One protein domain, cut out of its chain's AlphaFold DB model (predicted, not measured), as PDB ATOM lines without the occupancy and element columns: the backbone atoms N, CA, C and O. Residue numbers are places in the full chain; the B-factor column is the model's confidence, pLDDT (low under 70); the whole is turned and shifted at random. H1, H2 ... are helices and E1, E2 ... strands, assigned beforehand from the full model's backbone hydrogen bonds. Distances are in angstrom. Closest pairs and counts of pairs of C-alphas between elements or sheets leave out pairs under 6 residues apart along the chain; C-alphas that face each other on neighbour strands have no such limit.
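AT A GLANCE: This is residues 149 to 235 of the 235 residues of an uncharacterized protein of Clostridiales bacterium (UniProt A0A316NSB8). A small, strongly twisted sheet of four strands has two helices, H2 and H3, packed over one face and no named helix on the other. Two arms make the length: at one end of the long axis H1 and the link from H1 to H2, residues 153 to 163, and at the opposite end the short helix H4, beyond the sheet. The printed part has 87 residues, with four named helices and four named strands in the order H1, H2, E1, E2, H3, E3, H4, E4. The sheet's order is E1, E2, E4, E3, antiparallel throughout, and the class is mixed, helices and strands. The whole is compact by its radius of gyration of the C-alphas, 13.8 A, but elongated, with spans of 46 by 25 by 21 A.

HOW THE PARTS SIT: H1, residues 149 to 152, is not on the sheet. H2, residues 164 to 174, is on the sheet at a height of 7.7 A, over E1, residues 179 to 182; on the local plane it stands at 33 degrees to E1, only just slantwise. Their closest C-alphas are those of Glu 172 and Lys 180, 4.8 A apart. E1 forms a hairpin with E2, residues 185 to 188; N 187 and O 180 are 2.8 A apart. H3, residues 191 to 203, is on the same face as H2, at a height of 8.0 A, and runs along E4, residues 231 to 234, at 2 degrees on the local plane. H3 lies over E4; their closest C-alphas, of Glu 191 and Tyr 231, are 5.8 A apart. H2 and H3 are apart. H3 touches H1 with residues 200 to 203 alone; the closest C-alphas, of Lys 149 and Ser 203, are 7.2 A apart. E2, H3 and E3, residues 209 to 212, make a split strand-helix-strand unit, two strands running the same way with E4 between them, and its crossover is right-handed. N 231 and O 188 are 2.8 A apart, as are N 209 and O 234, within hydrogen-bond range. H4, residues 215 to 221, is not on the sheet. In H2, H3 and H4 every O i to N i+4 pair is within hydrogen-bond range; H1 is too short for one.

IN THESE COORDINATES: H1 begins at C-alpha 149, (-77.161, 12.932, 15.110). H2 is 15.2 A long and H3 18.3 A; H1 is 5.1 A and H4 9.9 A. E1 is 9.8 A, E2 10.0 A, E3 and E4 10.5 A each. E4 ends at C-alpha 234, (-81.274, 0.974, 1.505).

THE WHOLE: The farthest C-alphas, of Asp 159 and Arg 220, are 46.0 A apart. The printed part has no cut; the link from H1 to H2 is long. Mean pLDDT of the printed part is 76.6; residues 149 to 161, 174 to 175, 203 to 205 and 223 to 224 are under 70.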
ATOM      1  N   LYS A 149     -76.144  11.858  15.175       41.84
ATOM      2  CA  LYS A 149     -77.161  12.932  15.110       41.84
ATOM      3  C   LYS A 149     -76.543  14.301  14.794       41.84
ATOM      4  O   LYS A 149     -77.166  15.109  14.111       41.84
ATOM      5  N   LEU A 150     -75.298  14.524  15.226       39.84
ATOM      6  CA  LEU A 150     -74.501  15.722  14.931       39.84
ATOM      7  C   LEU A 150     -74.151  15.875  13.438       39.84
ATOM      8  O   LEU A 150     -73.924  16.992  12.990       39.84
ATOM      9  N   PHE A 151     -74.129  14.781  12.667       38.97
ATOM     10  CA  PHE A 151     -73.850  14.794  11.223       38.97
ATOM     11  C   PHE A 151     -75.120  14.794  10.355       38.97
ATOM     12  O   PHE A 151     -75.039  15.064   9.159       38.97
ATOM     13  N   ALA A 152     -76.286  14.481  10.933       42.94
ATOM     14  CA  ALA A 152     -77.554  14.357  10.209       42.94
ATOM     15  C   ALA A 152     -78.413  15.638  10.234       42.94
ATOM     16  O   ALA A 152     -79.258  15.827   9.363       42.94
ATOM     17  N   ALA A 153     -78.209  16.532  11.205       43.03
ATOM     18  CA  ALA A 153     -79.062  17.699  11.398       43.03
ATOM     19  C   ALA A 153     -78.781  18.813  10.368       43.03
ATOM     20  O   ALA A 153     -77.988  19.718  10.604       43.03
ATOM     21  N   THR A 154     -79.488  18.788   9.239       48.50
ATOM     22  CA  THR A 154     -79.773  20.025   8.491       48.50
ATOM     23  C   THR A 154     -81.082  20.615   9.023       48.50
ATOM     24  O   THR A 154     -82.026  19.861   9.269       48.50
ATOM     25  N   GLU A 155     -81.165  21.944   9.198       40.81
ATOM     26  CA  GLU A 155     -82.322  22.665   9.786       40.81
ATOM     27  C   GLU A 155     -83.697  22.212   9.255       40.81
ATOM     28  O   GLU A 155     -84.695  22.261   9.969       40.81
ATOM     29  N   LYS A 156     -83.768  21.725   8.010       41.72
ATOM     30  CA  LYS A 156     -85.020  21.354   7.333       41.72
ATOM     31  C   LYS A 156     -85.648  20.027   7.781       41.72
ATOM     32  O   LYS A 156     -86.787  19.769   7.406       41.72
ATOM     33  N   GLN A 157     -84.951  19.182   8.541       48.38
ATOM     34  CA  GLN A 157     -85.474  17.866   8.947       48.38
ATOM     35  C   GLN A 157     -86.292  17.880  10.247       48.38
ATOM     36  O   GLN A 157     -86.948  16.888  10.547       48.38
ATOM     37  N   PHE A 158     -86.300  18.977  11.009       41.75
ATOM     38  CA  PHE A 158     -87.056  19.027  12.267       41.75
ATOM     39  C   PHE A 158     -88.561  19.282  12.077       41.75
ATOM     40  O   PHE A 158     -89.353  18.841  12.906       41.75
ATOM     41  N   ASP A 159     -88.963  19.918  10.971       44.78
ATOM     42  CA  ASP A 159     -90.366  20.275  10.702       44.78
ATOM     43  C   ASP A 159     -91.055  19.371   9.661       44.78
ATOM     44  O   ASP A 159     -92.264  19.487   9.441       44.78
ATOM     45  N   GLN A 160     -90.315  18.474   8.998       52.41
ATOM     46  CA  GLN A 160     -90.840  17.602   7.942       52.41
ATOM     47  C   GLN A 160     -90.436  16.137   8.157       52.41
ATOM     48  O   GLN A 160     -89.337  15.879   8.644       52.41
ATOM     49  N   PRO A 161     -91.292  15.166   7.774       64.56
ATOM     50  CA  PRO A 161     -90.923  13.755   7.788       64.56
ATOM     51  C   PRO A 161     -89.627  13.524   7.010       64.56
ATOM     52  O   PRO A 161     -89.428  14.105   5.941       64.56
ATOM     53  N   PHE A 162     -88.760  12.656   7.530       72.56
ATOM     54  CA  PHE A 162     -87.544  12.260   6.830       72.56
ATOM     55  C   PHE A 162     -87.879  11.722   5.429       72.56
ATOM     56  O   PHE A 162     -88.705  10.823   5.275       72.56
ATOM     57  N   SER A 163     -87.224  12.285   4.413       84.31
ATOM     58  CA  SER A 163     -87.326  11.873   3.015       84.31
ATOM     59  C   SER A 163     -85.990  11.289   2.578       84.31
ATOM     60  O   SER A 163     -84.998  12.016   2.454       84.31
ATOM     61  N   TYR A 164     -85.964   9.974   2.352       86.06
ATOM     62  CA  TYR A 164     -84.756   9.260   1.935       86.06
ATOM     63  C   TYR A 164     -84.228   9.762   0.588       86.06
ATOM     64  O   TYR A 164     -83.028   9.963   0.418       86.06
ATOM     65  N   ALA A 165     -85.141  10.084  -0.332       87.62
ATOM     66  CA  ALA A 165     -84.809  10.645  -1.635       87.62
ATOM     67  C   ALA A 165     -84.128  12.014  -1.534       87.62
ATOM     68  O   ALA A 165     -83.116  12.260  -2.194       87.62
ATOM     69  N   ASP A 166     -84.645  12.900  -0.680       83.81
ATOM     70  CA  ASP A 166     -84.053  14.227  -0.503       83.81
ATOM     71  C   ASP A 166     -82.711  14.137   0.228       83.81
ATOM     72  O   ASP A 166     -81.796  14.907  -0.059       83.81
ATOM     73  N   PHE A 167     -82.574  13.193   1.165       82.56
ATOM     74  CA  PHE A 167     -81.305  12.904   1.831       82.56
ATOM     75  C   PHE A 167     -80.246  12.405   0.839       82.56
ATOM     76  O   PHE A 167     -79.159  12.981   0.776       82.56
ATOM     77  N   GLY A 168     -80.582  11.415   0.007       85.56
ATOM     78  CA  GLY A 168     -79.695  10.898  -1.034       85.56
ATOM     79  C   GLY A 168     -79.305  11.958  -2.067       85.56
ATOM     80  O   GLY A 168     -78.129  12.087  -2.397       85.56
ATOM     81  N   THR A 169     -80.262  12.774  -2.523       84.12
ATOM     82  CA  THR A 169     -79.998  13.858  -3.490       84.12
ATOM     83  C   THR A 169     -79.023  14.891  -2.919       84.12
ATOM     84  O   THR A 169     -78.074  15.287  -3.592       84.12
ATOM     85  N   ARG A 170     -79.188  15.283  -1.648       77.75
ATOM     86  CA  ARG A 170     -78.251  16.202  -0.980       77.75
ATOM     87  C   ARG A 170     -76.860  15.604  -0.803       77.75
ATOM     88  O   ARG A 170     -75.876  16.324  -0.949       77.75
ATOM     89  N   LEU A 171     -76.758  14.311  -0.490       77.06
ATOM     90  CA  LEU A 171     -75.466  13.625  -0.424       77.06
ATOM     91  C   LEU A 171     -74.769  13.622  -1.786       77.06
ATOM     92  O   LEU A 171     -73.560  13.846  -1.856       77.06
ATOM     93  N   GLU A 172     -75.512  13.422  -2.872       82.94
ATOM     94  CA  GLU A 172     -74.965  13.509  -4.225       82.94
ATOM     95  C   GLU A 172     -74.440  14.915  -4.546       82.94
ATOM     96  O   GLU A 172     -73.308  15.056  -5.016       82.94
ATOM     97  N   GLU A 173     -75.203  15.960  -4.216       72.12
ATOM     98  CA  GLU A 173     -74.786  17.357  -4.392       72.12
ATOM     99  C   GLU A 173     -73.541  17.702  -3.557       72.12
ATOM    100  O   GLU A 173     -72.549  18.200  -4.097       72.12
ATOM    101  N   ALA A 174     -73.564  17.388  -2.257       63.28
ATOM    102  CA  ALA A 174     -72.501  17.720  -1.304       63.28
ATOM    103  C   ALA A 174     -71.195  16.959  -1.568       63.28
ATOM    104  O   ALA A 174     -70.108  17.456  -1.281       63.28
ATOM    105  N   THR A 175     -71.287  15.749  -2.124       67.75
ATOM    106  CA  THR A 175     -70.116  14.932  -2.473       67.75
ATOM    107  C   THR A 175     -69.694  15.086  -3.935       67.75
ATOM    108  O   THR A 175     -68.795  14.376  -4.394       67.75
ATOM    109  N   HIS A 176     -70.328  15.997  -4.679       73.25
ATOM    110  CA  HIS A 176     -70.093  16.223  -6.106       73.25
ATOM    111  C   HIS A 176     -70.174  14.930  -6.946       73.25
ATOM    112  O   HIS A 176     -69.353  14.691  -7.836       73.25
ATOM    113  N   GLY A 177     -71.163  14.077  -6.656       74.88
ATOM    114  CA  GLY A 177     -71.436  12.838  -7.391       74.88
ATOM    115  C   GLY A 177     -70.591  11.624  -6.993       74.88
ATOM    116  O   GLY A 177     -70.643  10.598  -7.682       74.88
ATOM    117  N   TYR A 178     -69.794  11.723  -5.923       76.50
ATOM    118  CA  TYR A 178     -69.045  10.588  -5.368       76.50
ATOM    119  C   TYR A 178     -69.958   9.568  -4.667       76.50
ATOM    120  O   TYR A 178     -69.739   8.356  -4.749       76.50
ATOM    121  N   VAL A 179     -71.008  10.069  -4.022       83.88
ATOM    122  CA  VAL A 179     -72.198   9.318  -3.622       83.88
ATOM    123  C   VAL A 179     -73.310   9.674  -4.604       83.88
ATOM    124  O   VAL A 179     -73.354  10.804  -5.086       83.88
ATOM    125  N   LYS A 180     -74.184   8.725  -4.938       91.19
ATOM    126  CA  LYS A 180     -75.325   8.967  -5.829       91.19
ATOM    127  C   LYS A 180     -76.608   8.430  -5.239       91.19
ATOM    128  O   LYS A 180     -76.571   7.425  -4.536       91.19
ATOM    129  N   TYR A 181     -77.726   9.051  -5.585       90.38
ATOM    130  CA  TYR A 181     -79.045   8.499  -5.309       90.38
ATOM    131  C   TYR A 181     -79.635   7.898  -6.592       90.38
ATOM    132  O   TYR A 181     -79.968   8.626  -7.526       90.38
ATOM    133  N   ASP A 182     -79.766   6.568  -6.657       88.56
ATOM    134  CA  ASP A 182     -80.364   5.866  -7.801       88.56
ATOM    135  C   ASP A 182     -81.622   5.104  -7.384       88.56
ATOM    136  O   ASP A 182     -81.559   4.145  -6.621       88.56
ATOM    137  N   LYS A 183     -82.775   5.542  -7.912       77.88
ATOM    138  CA  LYS A 183     -84.087   4.853  -7.918       77.88
ATOM    139  C   LYS A 183     -84.646   4.342  -6.583       77.88
ATOM    140  O   LYS A 183     -85.697   3.708  -6.606       77.88
ATOM    141  N   SER A 184     -83.976   4.580  -5.468       84.19
ATOM    142  CA  SER A 184     -84.357   4.302  -4.073       84.19
ATOM    143  C   SER A 184     -83.114   4.139  -3.215       84.19
ATOM    144  O   SER A 184     -83.220   4.345  -2.025       84.19
ATOM    145  N   MET A 185     -81.951   3.832  -3.790       92.06
ATOM    146  CA  MET A 185     -80.741   3.502  -3.046       92.06
ATOM    147  C   MET A 185     -79.718   4.626  -3.092       92.06
ATOM    148  O   MET A 185     -79.611   5.372  -4.068       92.06
ATOM    149  N   ILE A 186     -78.906   4.697  -2.045       93.94
ATOM    150  CA  ILE A 186     -77.709   5.529  -2.033       93.94
ATOM    151  C   ILE A 186     -76.523   4.632  -2.366       93.94
ATOM    152  O   ILE A 186     -76.303   3.623  -1.700       93.94
ATOM    153  N   VAL A 187     -75.759   4.983  -3.399       95.06
ATOM    154  CA  VAL A 187     -74.695   4.135  -3.950       95.06
ATOM    155  C   VAL A 187     -73.344   4.844  -4.004       95.06
ATOM    156  O   VAL A 187     -73.259   6.049  -4.251       95.06
ATOM    157  N   SER A 188     -72.260   4.088  -3.826       91.81
ATOM    158  CA  SER A 188     -70.887   4.555  -4.055       91.81
ATOM    159  C   SER A 188     -69.972   3.408  -4.483       91.81
ATOM    160  O   SER A 188     -70.259   2.239  -4.251       91.81
ATOM    161  N   LYS A 189     -68.838   3.733  -5.110       90.62
ATOM    162  CA  LYS A 189     -67.791   2.741  -5.419       90.62
ATOM    163  C   LYS A 189     -66.909   2.403  -4.216       90.62
ATOM    164  O   LYS A 189     -66.079   1.506  -4.320       90.62
ATOM    165  N   ASP A 190     -67.044   3.138  -3.116       84.94
ATOM    166  CA  ASP A 190     -66.299   2.908  -1.882       84.94
ATOM    167  C   ASP A 190     -67.202   2.321  -0.795       84.94
ATOM    168  O   ASP A 190     -68.126   2.975  -0.308       84.94
ATOM    169  N   GLU A 191     -66.882   1.096  -0.387       89.06
ATOM    170  CA  GLU A 191     -67.550   0.365   0.690       89.06
ATOM    171  C   GLU A 191     -67.542   1.142   2.007       89.06
ATOM    172  O   GLU A 191     -68.541   1.186   2.723       89.06
ATOM    173  N   THR A 192     -66.422   1.805   2.314       81.44
ATOM    174  CA  THR A 192     -66.273   2.547   3.573       81.44
ATOM    175  C   THR A 192     -67.268   3.699   3.637       81.44
ATOM    176  O   THR A 192     -67.837   3.976   4.691       81.44
ATOM    177  N   THR A 193     -67.488   4.370   2.510       80.94
ATOM    178  CA  THR A 193     -68.458   5.457   2.389       80.94
ATOM    179  C   THR A 193     -69.889   4.954   2.569       80.94
ATOM    180  O   THR A 193     -70.639   5.561   3.325       80.94
ATOM    181  N   VAL A 194     -70.256   3.825   1.956       88.38
ATOM    182  CA  VAL A 194     -71.604   3.244   2.101       88.38
ATOM    183  C   VAL A 194     -71.877   2.759   3.523       88.38
ATOM    184  O   VAL A 194     -72.917   3.100   4.079       88.38
ATOM    185  N   ASN A 195     -70.930   2.057   4.147       83.62
ATOM    186  CA  ASN A 195     -71.078   1.598   5.532       83.62
ATOM    187  C   ASN A 195     -71.240   2.771   6.506       83.62
ATOM    188  O   ASN A 195     -72.072   2.713   7.400       83.62
ATOM    189  N   ARG A 196     -70.528   3.885   6.287       79.81
ATOM    190  CA  ARG A 196     -70.720   5.102   7.096       79.81
ATOM    191  C   ARG A 196     -72.115   5.702   6.942       79.81
ATOM    192  O   ARG A 196     -72.650   6.220   7.914       79.81
ATOM    193  N   ILE A 197     -72.685   5.673   5.737       82.50
ATOM    194  CA  ILE A 197     -74.042   6.180   5.497       82.50
ATOM    195  C   ILE A 197     -75.071   5.259   6.169       82.50
ATOM    196  O   ILE A 197     -76.016   5.761   6.769       82.50
ATOM    197  N   ALA A 198     -74.863   3.940   6.135       85.88
ATOM    198  CA  ALA A 198     -75.693   2.982   6.863       85.88
ATOM    199  C   ALA A 198     -75.629   3.194   8.381       85.88
ATOM    200  O   ALA A 198     -76.674   3.375   8.997       85.88
ATOM    201  N   ASP A 199     -74.428   3.329   8.957       77.56
ATOM    202  CA  ASP A 199     -74.248   3.635  10.385       77.56
ATOM    203  C   ASP A 199     -74.999   4.922  10.791       77.56
ATOM    204  O   ASP A 199     -75.570   5.017  11.883       77.56
ATOM    205  N   MET A 200     -75.013   5.932   9.912       73.75
ATOM    206  CA  MET A 200     -75.764   7.173  10.128       73.75
ATOM    207  C   MET A 200     -77.281   6.944  10.122       73.75
ATOM    208  O   MET A 200     -77.962   7.491  10.986       73.75
ATOM    209  N   LEU A 201     -77.807   6.157   9.180       78.31
ATOM    210  CA  LEU A 201     -79.240   5.858   9.057       78.31
ATOM    211  C   LEU A 201     -79.740   4.975  10.210       78.31
ATOM    212  O   LEU A 201     -80.775   5.290  10.799       78.31
ATOM    213  N   ASP A 202     -78.961   3.968  10.612       74.25
ATOM    214  CA  ASP A 202     -79.223   3.149  11.804       74.25
ATOM    215  C   ASP A 202     -79.297   4.016  13.065       74.25
ATOM    216  O   ASP A 202     -80.223   3.918  13.871       74.25
ATOM    217  N   SER A 203     -78.371   4.968  13.197       59.16
ATOM    218  CA  SER A 203     -78.365   5.923  14.313       59.16
ATOM    219  C   SER A 203     -79.551   6.895  14.296       59.16
ATOM    220  O   SER A 203     -79.885   7.497  15.319       59.16
ATOM    221  N   MET A 204     -80.189   7.083  13.139       62.81
ATOM    222  CA  MET A 204     -81.426   7.855  12.992       62.81
ATOM    223  C   MET A 204     -82.680   7.012  13.287       62.81
ATOM    224  O   MET A 204     -83.782   7.561  13.287       62.81
ATOM    225  N   GLY A 205     -82.518   5.719  13.588       67.50
ATOM    226  CA  GLY A 205     -83.597   4.785  13.909       67.50
ATOM    227  C   GLY A 205     -84.222   4.097  12.694       67.50
ATOM    228  O   GLY A 205     -85.343   3.601  12.809       67.50
ATOM    229  N   PHE A 206     -83.544   4.100  11.543       78.31
ATOM    230  CA  PHE A 206     -83.924   3.300  10.373       78.31
ATOM    231  C   PHE A 206     -83.214   1.943  10.411       78.31
ATOM    232  O   PHE A 206     -82.168   1.835  11.031       78.31
ATOM    233  N   ASP A 207     -83.764   0.922   9.757       85.25
ATOM    234  CA  ASP A 207     -83.092  -0.375   9.610       85.25
ATOM    235  C   ASP A 207     -82.319  -0.375   8.283       85.25
ATOM    236  O   ASP A 207     -82.843  -0.796   7.250       85.25
ATOM    237  N   ALA A 208     -81.090   0.146   8.282       88.50
ATOM    238  CA  ALA A 208     -80.306   0.278   7.063       88.50
ATOM    239  C   ALA A 208     -79.694  -1.061   6.627       88.50
ATOM    240  O   ALA A 208     -79.078  -1.794   7.403       88.50
ATOM    241  N   VAL A 209     -79.812  -1.373   5.338       92.00
ATOM    242  CA  VAL A 209     -79.231  -2.574   4.731       92.00
ATOM    243  C   VAL A 209     -78.173  -2.164   3.724       92.00
ATOM    244  O   VAL A 209     -78.459  -1.415   2.790       92.00
ATOM    245  N   THR A 210     -76.955  -2.688   3.878       94.25
ATOM    246  CA  THR A 210     -75.890  -2.518   2.884       94.25
ATOM    247  C   THR A 210     -75.752  -3.733   1.980       94.25
ATOM    248  O   THR A 210     -76.039  -4.870   2.361       94.25
ATOM    249  N   GLY A 211     -75.272  -3.496   0.763       92.62
ATOM    250  CA  GLY A 211     -74.923  -4.560  -0.164       92.62
ATOM    251  C   GLY A 211     -73.971  -4.100  -1.258       92.62
ATOM    252  O   GLY A 211     -73.489  -2.965  -1.268       92.62
ATOM    253  N   TYR A 212     -73.675  -5.016  -2.173       93.56
ATOM    254  CA  TYR A 212     -72.767  -4.802  -3.292       93.56
ATOM    255  C   TYR A 212     -73.334  -5.464  -4.543       93.56
ATOM    256  O   TYR A 212     -73.703  -6.636  -4.507       93.56
ATOM    257  N   PHE A 213     -73.383  -4.721  -5.646       89.12
ATOM    258  CA  PHE A 213     -73.771  -5.253  -6.950       89.12
ATOM    259  C   PHE A 213     -72.590  -6.033  -7.553       89.12
ATOM    260  O   PHE A 213     -71.709  -5.458  -8.204       89.12
ATOM    261  N   ASP A 214     -72.517  -7.339  -7.267       84.56
ATOM    262  CA  ASP A 214     -71.409  -8.205  -7.680       84.56
ATOM    263  C   ASP A 214     -71.466  -8.535  -9.178       84.56
ATOM    264  O   ASP A 214     -72.307  -9.290  -9.657       84.56
ATOM    265  N   ALA A 215     -70.464  -8.055  -9.914       83.12
ATOM    266  CA  ALA A 215     -70.320  -8.285 -11.346       83.12
ATOM    267  C   ALA A 215     -70.277  -9.763 -11.772       83.12
ATOM    268  O   ALA A 215     -70.599 -10.065 -12.921       83.12
ATOM    269  N   GLU A 216     -69.826 -10.684 -10.920       79.69
ATOM    270  CA  GLU A 216     -69.825 -12.115 -11.242       79.69
ATOM    271  C   GLU A 216     -71.183 -12.770 -10.982       79.69
ATOM    272  O   GLU A 216     -71.545 -13.715 -11.688       79.69
ATOM    273  N   GLU A 217     -71.946 -12.263 -10.017       77.06
ATOM    274  CA  GLU A 217     -73.328 -12.671  -9.780       77.06
ATOM    275  C   GLU A 217     -74.248 -12.116 -10.872       77.06
ATOM    276  O   GLU A 217     -74.938 -12.897 -11.526       77.06
ATOM    277  N   ASP A 218     -74.136 -10.825 -11.186       79.44
ATOM    278  CA  ASP A 218     -74.919 -10.136 -12.218       79.44
ATOM    279  C   ASP A 218     -74.742 -10.778 -13.605       79.44
ATOM    280  O   ASP A 218     -75.687 -10.947 -14.380       79.44
ATOM    281  N   LYS A 219     -73.518 -11.215 -13.935       75.06
ATOM    282  CA  LYS A 219     -73.250 -11.961 -15.178       75.06
ATOM    283  C   LYS A 219     -73.891 -13.348 -15.189       75.06
ATOM    284  O   LYS A 219     -74.208 -13.849 -16.269       75.06
ATOM    285  N   ARG A 220     -74.028 -13.999 -14.029       75.06
ATOM    286  CA  ARG A 220     -74.643 -15.333 -13.901       75.06
ATOM    287  C   ARG A 220     -76.166 -15.256 -13.908       75.06
ATOM    288  O   ARG A 220     -76.790 -16.153 -14.473       75.06
ATOM    289  N   SER A 221     -76.743 -14.221 -13.303       72.94
ATOM    290  CA  SER A 221     -78.186 -13.961 -13.285       72.94
ATOM    291  C   SER A 221     -78.689 -13.347 -14.598       72.94
ATOM    292  O   SER A 221     -79.846 -13.543 -14.960       72.94
ATOM    293  N   GLY A 222     -77.809 -12.679 -15.356       70.19
ATOM    294  CA  GLY A 222     -78.165 -11.953 -16.577       70.19
ATOM    295  C   GLY A 222     -78.664 -10.529 -16.311       70.19
ATOM    296  O   GLY A 222     -79.199  -9.903 -17.226       70.19
ATOM    297  N   GLU A 223     -78.470 -10.022 -15.092       65.81
ATOM    298  CA  GLU A 223     -78.936  -8.721 -14.600       65.81
ATOM    299  C   GLU A 223     -77.793  -7.699 -14.497       65.81
ATOM    300  O   GLU A 223     -77.767  -6.868 -13.600       65.81
ATOM    301  N   VAL A 224     -76.829  -7.735 -15.426       68.44
ATOM    302  CA  VAL A 224     -75.783  -6.698 -15.501       68.44
ATOM    303  C   VAL A 224     -76.435  -5.346 -15.779       68.44
ATOM    304  O   VAL A 224     -76.982  -5.130 -16.867       68.44
ATOM    305  N   ASP A 225     -76.346  -4.431 -14.818       76.00
ATOM    306  CA  ASP A 225     -76.956  -3.109 -14.891       76.00
ATOM    307  C   ASP A 225     -75.927  -1.974 -14.715       76.00
ATOM    308  O   ASP A 225     -74.711  -2.170 -14.757       76.00
ATOM    309  N   SER A 226     -76.411  -0.733 -14.622       81.88
ATOM    310  CA  SER A 226     -75.557   0.452 -14.484       81.88
ATOM    311  C   SER A 226     -74.889   0.596 -13.112       81.88
ATOM    312  O   SER A 226     -74.015   1.454 -12.967       81.88
ATOM    313  N   LEU A 227     -75.312  -0.193 -12.124       84.44
ATOM    314  CA  LEU A 227     -74.840  -0.177 -10.746       84.44
ATOM    315  C   LEU A 227     -73.898  -1.345 -10.434       84.44
ATOM    316  O   LEU A 227     -73.263  -1.314  -9.384       84.44
ATOM    317  N   THR A 228     -73.710  -2.309 -11.341       85.88
ATOM    318  CA  THR A 228     -72.678  -3.348 -11.203       85.88
ATOM    319  C   THR A 228     -71.322  -2.745 -10.785       85.88
ATOM    320  O   THR A 228     -70.757  -1.873 -11.457       85.88
ATOM    321  N   GLY A 229     -70.775  -3.229  -9.667       87.56
ATOM    322  CA  GLY A 229     -69.538  -2.738  -9.054       87.56
ATOM    323  C   GLY A 229     -69.708  -1.566  -8.080       87.56
ATOM    324  O   GLY A 229     -68.707  -0.959  -7.690       87.56
ATOM    325  N   TYR A 230     -70.940  -1.221  -7.703       92.19
ATOM    326  CA  TYR A 230     -71.243  -0.260  -6.646       92.19
ATOM    327  C   TYR A 230     -71.676  -0.969  -5.364       92.19
ATOM    328  O   TYR A 230     -72.343  -2.001  -5.385       92.19
ATOM    329  N   TYR A 231     -71.321  -0.360  -4.241       94.69
ATOM    330  CA  TYR A 231     -71.922  -0.618  -2.944       94.69
ATOM    331  C   TYR A 231     -73.175   0.242  -2.800       94.69
ATOM    332  O   TYR A 231     -73.225   1.349  -3.349       94.69
ATOM    333  N   TYR A 232     -74.159  -0.241  -2.051       94.38
ATOM    334  CA  TYR A 232     -75.407   0.472  -1.814       94.38
ATOM    335  C   TYR A 232     -75.852   0.402  -0.359       94.38
ATOM    336  O   TYR A 232     -75.489  -0.528   0.362       94.38
ATOM    337  N   VAL A 233     -76.660   1.380   0.039       93.69
ATOM    338  CA  VAL A 233     -77.462   1.364   1.260       93.69
ATOM    339  C   VAL A 233     -78.929   1.638   0.928       93.69
ATOM    340  O   VAL A 233     -79.242   2.473   0.068       93.69
ATOM    341  N   ASP A 234     -79.812   0.910   1.602       91.94
ATOM    342  CA  ASP A 234     -81.274   0.974   1.505       91.94
ATOM    343  C   ASP A 234     -81.898   1.020   2.913       91.94
ATOM    344  O   ASP A 234     -81.232   0.607   3.866       91.94
ATOM    345  N   ILE A 235     -83.131   1.526   3.049       84.31
ATOM    346  CA  ILE A 235     -83.876   1.613   4.329       84.31
ATOM    347  C   ILE A 235     -85.335   1.164   4.213       84.31
ATOM    348  O   ILE A 235     -85.909   1.258   3.105       84.31
TER     349      ILE A 235